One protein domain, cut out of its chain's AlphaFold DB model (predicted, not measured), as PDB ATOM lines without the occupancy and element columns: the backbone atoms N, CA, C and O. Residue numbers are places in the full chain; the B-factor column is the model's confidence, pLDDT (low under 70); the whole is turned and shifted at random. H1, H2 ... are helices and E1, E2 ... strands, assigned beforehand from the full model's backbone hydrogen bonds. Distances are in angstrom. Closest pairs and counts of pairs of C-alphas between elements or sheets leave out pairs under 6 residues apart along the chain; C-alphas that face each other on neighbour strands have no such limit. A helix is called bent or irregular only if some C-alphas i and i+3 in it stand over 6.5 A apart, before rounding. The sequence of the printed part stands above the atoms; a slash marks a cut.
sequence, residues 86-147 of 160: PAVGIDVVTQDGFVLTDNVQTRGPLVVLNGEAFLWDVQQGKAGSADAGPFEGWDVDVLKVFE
ATOM      1  N   PRO A  86     161.738 133.978 185.533       73.12
ATOM      2  CA  PRO A  86     161.189 133.339 186.721       73.12
ATOM      3  C   PRO A  86     160.265 132.203 186.282       73.12
ATOM      4  O   PRO A  86     159.384 132.429 185.457       73.12
ATOM      5  N   ALA A  87     160.466 131.001 186.822       83.75
ATOM      6  CA  ALA A  87     159.595 129.879 186.504       83.75
ATOM      7  C   ALA A  87     158.156 130.204 186.935       83.75
ATOM      8  O   ALA A  87     157.883 130.454 188.112       83.75
ATOM      9  N   VAL A  88     157.255 130.207 185.965       89.56
ATOM     10  CA  VAL A  88     155.822 130.414 186.118       89.56
ATOM     11  C   VAL A  88     155.155 129.070 186.392       89.56
ATOM     12  O   VAL A  88     155.335 128.099 185.654       89.56
ATOM     13  N   GLY A  89     154.382 129.013 187.472       90.88
ATOM     14  CA  GLY A  89     153.544 127.873 187.836       90.88
ATOM     15  C   GLY A  89     152.090 128.282 188.052       90.88
ATOM     16  O   GLY A  89     151.746 129.461 187.977       90.88
ATOM     17  N   ILE A  90     151.237 127.299 188.349       92.81
ATOM     18  CA  ILE A  90     149.846 127.527 188.762       92.81
ATOM     19  C   ILE A  90     149.818 127.686 190.283       92.81
ATOM     20  O   ILE A  90     150.249 126.782 190.996       92.81
ATOM     21  N   ASP A  91     149.295 128.813 190.763       94.00
ATOM     22  CA  ASP A  91     149.080 129.087 192.190       94.00
ATOM     23  C   ASP A  91     147.650 128.713 192.614       94.00
ATOM     24  O   ASP A  91     147.440 127.983 193.582       94.00
ATOM     25  N   VAL A  92     146.646 129.134 191.831       93.81
ATOM     26  CA  VAL A  92     145.225 128.855 192.105       93.81
ATOM     27  C   VAL A  92     144.505 128.397 190.840       93.81
ATOM     28  O   VAL A  92     144.617 129.019 189.787       93.81
ATOM     29  N   VAL A  93     143.702 127.339 190.957       91.44
ATOM     30  CA  VAL A  93     142.742 126.926 189.920       91.44
ATOM     31  C   VAL A  93     141.401 127.608 190.199       91.44
ATOM     32  O   VAL A  93     140.846 127.453 191.290       91.44
ATOM     33  N   THR A  94     140.883 128.378 189.241       89.62
ATOM     34  CA  THR A  94     139.565 129.027 189.325       89.62
ATOM     35  C   THR A  94     138.522 128.233 188.538       89.62
ATOM     36  O   THR A  94     138.823 127.222 187.911       89.62
ATOM     37  N   GLN A  95     137.260 128.670 188.575       83.69
ATOM     38  CA  GLN A  95     136.189 128.017 187.815       83.69
ATOM     39  C   GLN A  95     136.387 128.126 186.290       83.69
ATOM     40  O   GLN A  95     135.934 127.260 185.548       83.69
ATOM     41  N   ASP A  96     137.018 129.205 185.829       83.12
ATOM     42  CA  ASP A  96     137.153 129.601 184.425       83.12
ATOM     43  C   ASP A  96     138.611 129.656 183.931       83.12
ATOM     44  O   ASP A  96     138.857 130.022 182.777       83.12
ATOM     45  N   GLY A  97     139.586 129.302 184.774       89.44
ATOM     46  CA  GLY A  97     141.001 129.355 184.421       89.44
ATOM     47  C   GLY A  97     141.948 129.221 185.612       89.44
ATOM     48  O   GLY A  97     141.730 128.411 186.513       89.44
ATOM     49  N   PHE A  98     143.031 129.999 185.588       94.12
ATOM     50  CA  PHE A  98     144.167 129.833 186.496       94.12
ATOM     51  C   PHE A  98     144.751 131.178 186.924       94.12
ATOM     52  O   PHE A  98     144.853 132.109 186.123       94.12
ATOM     53  N   VAL A  99     145.192 131.252 188.177       94.94
ATOM     54  CA  VAL A  99     146.081 132.301 188.679       94.94
ATOM     55  C   VAL A  99     147.488 131.728 188.733       94.94
ATOM     56  O   VAL A  99     147.711 130.667 189.320       94.94
ATOM     57  N   LEU A 100     148.418 132.419 188.088       93.94
ATOM     58  CA  LEU A 100     149.817 132.039 187.996       93.94
ATOM     59  C   LEU A 100     150.619 132.593 189.182       93.94
ATOM     60  O   LEU A 100     150.185 133.516 189.870       93.94
ATOM     61  N   THR A 101     151.812 132.048 189.414       93.38
ATOM     62  CA  THR A 101     152.706 132.443 190.524       93.38
ATOM     63  C   THR A 101     153.172 133.900 190.472       93.38
ATOM     64  O   THR A 101     153.609 134.452 191.479       93.38
ATOM     65  N   ASP A 102     153.090 134.540 189.308       90.88
ATOM     66  CA  ASP A 102     153.362 135.965 189.104       90.88
ATOM     67  C   ASP A 102     152.120 136.857 189.330       90.88
ATOM     68  O   ASP A 102     152.184 138.073 189.143       90.88
ATOM     69  N   ASN A 103     151.013 136.276 189.805       91.62
ATOM     70  CA  ASN A 103     149.690 136.883 189.975       91.62
ATOM     71  C   ASN A 103     148.970 137.233 188.661       91.62
ATOM     72  O   ASN A 103     147.986 137.979 188.683       91.62
ATOM     73  N   VAL A 104     149.409 136.699 187.518       91.75
ATOM     74  CA  VAL A 104     148.663 136.830 186.263       91.75
ATOM     75  C   VAL A 104     147.480 135.867 186.272       91.75
ATOM     76  O   VAL A 104     147.624 134.669 186.512       91.75
ATOM     77  N   GLN A 105     146.287 136.391 185.991       94.00
ATOM     78  CA  GLN A 105     145.084 135.583 185.832       94.00
ATOM     79  C   GLN A 105     144.841 135.289 184.352       94.00
ATOM     80  O   GLN A 105     144.764 136.196 183.524       94.00
ATOM     81  N   THR A 106     144.669 134.012 184.039       91.81
ATOM     82  CA  THR A 106     144.356 133.516 182.700       91.81
ATOM     83  C   THR A 106     142.996 132.833 182.702       91.81
ATOM     84  O   THR A 106     142.577 132.264 183.711       91.81
ATOM     85  N   ARG A 107     142.294 132.907 181.570       89.56
ATOM     86  CA  ARG A 107     141.039 132.186 181.331       89.56
ATOM     87  C   ARG A 107     141.244 131.156 180.233       89.56
ATOM     88  O   ARG A 107     141.925 131.450 179.253       89.56
ATOM     89  N   GLY A 108     140.596 130.004 180.371       85.75
ATOM     90  CA  GLY A 108     140.644 128.936 179.373       85.75
ATOM     91  C   GLY A 108     141.801 127.943 179.557       85.75
ATOM     92  O   GLY A 108     142.406 127.887 180.631       85.75
ATOM     93  N   PRO A 109     142.080 127.110 178.536       88.44
ATOM     94  CA  PRO A 109     143.097 126.070 178.604       88.44
ATOM     95  C   PRO A 109     144.502 126.674 178.631       88.44
ATOM     96  O   PRO A 109     144.817 127.612 177.895       88.44
ATOM     97  N   LEU A 110     145.361 126.095 179.463       90.88
ATOM     98  CA  LEU A 110     146.734 126.537 179.660       90.88
ATOM     99  C   LEU A 110     147.670 125.329 179.634       90.88
ATOM    100  O   LEU A 110     147.394 124.313 180.274       90.88
ATOM    101  N   VAL A 111     148.792 125.457 178.933       90.56
ATOM    102  CA  VAL A 111     149.906 124.509 178.990       90.56
ATOM    103  C   VAL A 111     151.046 125.166 179.751       90.56
ATOM    104  O   VAL A 111     151.515 126.230 179.362       90.56
ATOM    105  N   VAL A 112     151.504 124.528 180.829       89.94
ATOM    106  CA  VAL A 112     152.717 124.949 181.538       89.94
ATOM    107  C   VAL A 112     153.846 124.002 181.165       89.94
ATOM    108  O   VAL A 112     153.750 122.795 181.394       89.94
ATOM    109  N   LEU A 113     154.908 124.543 180.577       86.44
ATOM    110  CA  LEU A 113     156.044 123.782 180.079       86.44
ATOM    111  C   LEU A 113     157.350 124.511 180.396       86.44
ATOM    112  O   LEU A 113     157.482 125.688 180.098       86.44
ATOM    113  N   ASN A 114     158.318 123.814 180.999       84.25
ATOM    114  CA  ASN A 114     159.636 124.363 181.355       84.25
ATOM    115  C   ASN A 114     159.591 125.658 182.195       84.25
ATOM    116  O   ASN A 114     160.503 126.475 182.130       84.25
ATOM    117  N   GLY A 115     158.546 125.833 183.013       85.62
ATOM    118  CA  GLY A 115     158.352 127.053 183.803       85.62
ATOM    119  C   GLY A 115     157.809 128.230 182.991       85.62
ATOM    120  O   GLY A 115     157.874 129.361 183.454       85.62
ATOM    121  N   GLU A 116     157.271 127.989 181.801       87.06
ATOM    122  CA  GLU A 116     156.571 128.984 180.995       87.06
ATOM    123  C   GLU A 116     155.115 128.559 180.796       87.06
ATOM    124  O   GLU A 116     154.796 127.368 180.757       87.06
ATOM    125  N   ALA A 117     154.218 129.537 180.698       89.88
ATOM    126  CA  ALA A 117     152.784 129.318 180.574       89.88
ATOM    127  C   ALA A 117     152.294 129.779 179.193       89.88
ATOM    128  O   ALA A 117     152.480 130.933 178.810       89.88
ATOM    129  N   PHE A 118     151.635 128.881 178.465       90.06
ATOM    130  CA  PHE A 118     151.120 129.109 177.120       90.06
ATOM    131  C   PHE A 118     149.602 128.971 177.123       90.06
ATOM    132  O   PHE A 118     149.065 127.926 177.498       90.06
ATOM    133  N   LEU A 119     148.898 130.020 176.689       91.06
ATOM    134  CA  LEU A 119     147.467 129.922 176.409       91.06
ATOM    135  C   LEU A 119     147.259 128.974 175.236       91.06
ATOM    136  O   LEU A 119     147.899 129.115 174.192       91.06
ATOM    137  N   TRP A 120     146.362 128.017 175.419       89.50
ATOM    138  CA  TRP A 120     146.153 126.964 174.448       89.50
ATOM    139  C   TRP A 120     144.765 127.086 173.833       89.50
ATOM    140  O   TRP A 120     143.749 126.898 174.500       89.50
ATOM    141  N   ASP A 121     144.742 127.440 172.550       86.75
ATOM    142  CA  ASP A 121     143.512 127.601 171.783       86.75
ATOM    143  C   ASP A 121     143.000 126.237 171.321       86.75
ATOM    144  O   ASP A 121     143.367 125.720 170.264       86.75
ATOM    145  N   VAL A 122     142.197 125.614 172.176       85.81
ATOM    146  CA  VAL A 122     141.562 124.325 171.914       85.81
ATOM    147  C   VAL A 122     140.080 124.416 172.189       85.81
ATOM    148  O   VAL A 122     139.627 125.175 173.050       85.81
ATOM    149  N   GLN A 123     139.314 123.609 171.459       81.94
ATOM    150  CA  GLN A 123     137.880 123.525 171.676       81.94
ATOM    151  C   GLN A 123     137.618 123.106 173.120       81.94
ATOM    152  O   GLN A 123     138.089 122.069 173.585       81.94
ATOM    153  N   GLN A 124     136.884 123.942 173.841       75.69
ATOM    154  CA  GLN A 124     136.398 123.597 175.163       75.69
ATOM    155  C   GLN A 124     135.020 122.963 175.010       75.69
ATOM    156  O   GLN A 124     134.147 123.525 174.341       75.69
ATOM    157  N   GLY A 125     134.828 121.796 175.627       69.19
ATOM    158  CA  GLY A 125     133.515 121.158 175.689       69.19
ATOM    159  C   GLY A 125     132.454 122.119 176.238       69.19
ATOM    160  O   GLY A 125     132.753 123.044 177.000       69.19
ATOM    161  N   LYS A 126     131.190 121.935 175.842       66.00
ATOM    162  CA  LYS A 126     130.108 122.829 176.285       66.00
ATOM    163  C   LYS A 126     129.926 122.752 177.801       66.00
ATOM    164  O   LYS A 126     129.403 121.765 178.321       66.00
ATOM    165  N   ALA A 127     130.263 123.839 178.493       57.88
ATOM    166  CA  ALA A 127     129.992 123.995 179.916       57.88
ATOM    167  C   ALA A 127     128.493 123.773 180.205       57.88
ATOM    168  O   ALA A 127     127.635 124.489 179.688       57.88
ATOM    169  N   GLY A 128     128.178 122.765 181.026       56.12
ATOM    170  CA  GLY A 128     126.815 122.475 181.486       56.12
ATOM    171  C   GLY A 128     126.088 121.325 180.780       56.12
ATOM    172  O   GLY A 128     124.991 120.971 181.209       56.12
ATOM    173  N   SER A 129     126.676 120.698 179.757       57.44
ATOM    174  CA  SER A 129     126.194 119.395 179.288       57.44
ATOM    175  C   SER A 129     126.781 118.307 180.185       57.44
ATOM    176  O   SER A 129     127.995 118.151 180.262       57.44
ATOM    177  N   ALA A 130     125.924 117.562 180.888       58.97
ATOM    178  CA  ALA A 130     126.343 116.472 181.774       58.97
ATOM    179  C   ALA A 130     127.117 115.357 181.040       58.97
ATOM    180  O   ALA A 130     127.825 114.584 181.683       58.97
ATOM    181  N   ASP A 131     126.997 115.314 179.710       60.38
ATOM    182  CA  ASP A 131     127.604 114.313 178.835       60.38
ATOM    183  C   ASP A 131     128.816 114.863 178.050       60.38
ATOM    184  O   ASP A 131     129.550 114.091 177.433       60.38
ATOM    185  N   ALA A 132     129.056 116.182 178.091       64.38
ATOM    186  CA  ALA A 132     130.193 116.833 177.444       64.38
ATOM    187  C   ALA A 132     131.385 116.894 178.404       64.38
ATOM    188  O   ALA A 132     131.415 117.693 179.341       64.38
ATOM    189  N   GLY A 133     132.380 116.037 178.183       69.00
ATOM    190  CA  GLY A 133     133.641 116.118 178.913       69.00
ATOM    191  C   GLY A 133     134.448 117.374 178.542       69.00
ATOM    192  O   GLY A 133     134.259 117.932 177.463       69.00
ATOM    193  N   PRO A 134     135.414 117.789 179.380       72.75
ATOM    194  CA  PRO A 134     136.270 118.952 179.109       72.75
ATOM    195  C   PRO A 134     137.111 118.823 177.823       72.75
ATOM    196  O   PRO A 134     137.551 119.832 177.280       72.75
ATOM    197  N   PHE A 135     137.281 117.600 177.312       79.62
ATOM    198  CA  PHE A 135     138.020 117.273 176.082       79.62
ATOM    199  C   PHE A 135     137.106 116.926 174.899       79.62
ATOM    200  O   PHE A 135     137.534 116.272 173.948       79.62
ATOM    201  N   GLU A 136     135.818 117.264 174.968       81.44
ATOM    202  CA  GLU A 136     134.912 117.035 173.845       81.44
ATOM    203  C   GLU A 136     135.415 117.785 172.601       81.44
ATOM    204  O   GLU A 136     135.704 118.978 172.656       81.44
ATOM    205  N   GLY A 137     135.540 117.070 171.481       79.88
ATOM    206  CA  GLY A 137     136.061 117.627 170.230       79.88
ATOM    207  C   GLY A 137     137.587 117.627 170.108       79.88
ATOM    208  O   GLY A 137     138.095 118.107 169.100       79.88
ATOM    209  N   TRP A 138     138.321 117.080 171.085       86.06
ATOM    210  CA  TRP A 138     139.769 116.918 170.967       86.06
ATOM    211  C   TRP A 138     140.104 115.708 170.101       86.06
ATOM    212  O   TRP A 138     139.594 114.606 170.317       86.06
ATOM    213  N   ASP A 139     140.999 115.911 169.144       85.31
ATOM    214  CA  ASP A 139     141.610 114.856 168.350       85.31
ATOM    215  C   ASP A 139     143.092 114.683 168.728       85.31
ATOM    216  O   ASP A 139     143.631 115.337 169.625       85.31
ATOM    217  N   VAL A 140     143.762 113.753 168.051       85.69
ATOM    218  CA  VAL A 140     145.199 113.516 168.252       85.69
ATOM    219  C   VAL A 140     146.028 114.718 167.786       85.69
ATOM    220  O   VAL A 140     147.128 114.930 168.296       85.69
ATOM    221  N   ASP A 141     145.508 115.525 166.859       86.00
ATOM    222  CA  ASP A 141     146.224 116.670 166.304       86.00
ATOM    223  C   ASP A 141     146.404 117.775 167.343       86.00
ATOM    224  O   ASP A 141     147.478 118.374 167.406       86.00
ATOM    225  N   VAL A 142     145.428 117.962 168.236       85.62
ATOM    226  CA  VAL A 142     145.553 118.853 169.397       85.62
ATOM    227  C   VAL A 142     146.797 118.506 170.229       85.62
ATOM    228  O   VAL A 142     147.552 119.392 170.627       85.62
ATOM    229  N   LEU A 143     147.089 117.218 170.433       86.00
ATOM    230  CA  LEU A 143     148.215 116.764 171.260       86.00
ATOM    231  C   LEU A 143     149.580 116.812 170.553       86.00
ATOM    232  O   LEU A 143     150.609 116.679 171.220       86.00
ATOM    233  N   LYS A 144     149.632 117.055 169.234       86.38
ATOM    234  CA  LYS A 144     150.900 117.158 168.483       86.38
ATOM    235  C   LYS A 144     151.784 118.313 168.942       86.38
ATOM    236  O   LYS A 144     152.990 118.283 168.704       86.38
ATOM    237  N   VAL A 145     151.230 119.294 169.659       82.62
ATOM    238  CA  VAL A 145     152.016 120.358 170.301       82.62
ATOM    239  C   VAL A 145     153.116 119.795 171.209       82.62
ATOM    240  O   VAL A 145     154.180 120.389 171.314       82.62
ATOM    241  N   PHE A 146     152.928 118.610 171.797       83.25
ATOM    242  CA  PHE A 146     153.941 117.969 172.640       83.25
ATOM    243  C   PHE A 146     155.021 117.208 171.852       83.25
ATOM    244  O   PHE A 146     156.011 116.780 172.442       83.25
ATOM    245  N   GLU A 147     154.863 117.025 170.538       84.44
ATOM    246  CA  GLU A 147     155.879 116.396 169.679       84.44
ATOM    247  C   GLU A 147     156.963 117.376 169.235       84.44
ATOM    248  O   GLU A 147     158.084 116.957 168.960       84.44
TER     249      GLU A 147
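This is residues 86 to 147 of the 160 residues of an uncharacterized protein of Jimgerdemannia flammicorona (UniProt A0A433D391). Two small sheets, the three-stranded E1 to E3 and the hairpin E4 and E5, open like a V from the turn between E3 and E4, with the short helix H1 beyond the hairpin. A long loop, residues 120 to 139, swings out to the end of the longest axis away from Pro 86 and comes back to H1. The printed part has 62 residues, with five named strands and then one named helix; E1 - E2 - E3 is an antiparallel meander, each strand the antiparallel neighbour of the one before. The class is mixed, with 26 residues in named elements, under half. The whole is flat, 38 by 29 by 12 A, and only just loose, close to compact, with a radius of gyration of the C-alphas of 13.0 A.

E1, residues 90 to 93, and E2, residues 97 to 100, form a hairpin, with N 91 and O 99 2.8 A apart. E2 and E3, residues 105 to 107, form another, with N 106 and O 98 at 2.8 A. E3 and E4, residues 110 to 113, meet only through their link. E4 and E5, residues 116 to 119, form a hairpin, with N 111 and O 118 at 2.9 A. The closest C-alphas of E2 and E4, those of Gly 97 and Leu 110, are 8.0 A apart. H1, residues 140 to 146, is apart from E4 and not on the three-stranded sheet. In H1, 1 of 3 O i to N i+4 pairs and 3 of 4 O i to N i+3 pairs are within hydrogen-bond range.

E1 begins at C-alpha 90 (149.846, 127.527, 188.762) and spans 7.2 A; E2 spans 9.9 A, E3 6.9 A, E4 9.7 A and E5 10.2 A. H1 spans 10.7 A and ends at C-alpha 146 (153.941, 117.969, 172.640); it is only just irregular, C-alphas 142 and 145 being 6.7 A apart.

The C-alphas farthest apart, those of Pro 86 and Asp 131, are 39.4 A apart. The printed part has no cut; the link from E5 to H1 is long. Residues 125 to 133 have pLDDT under 70.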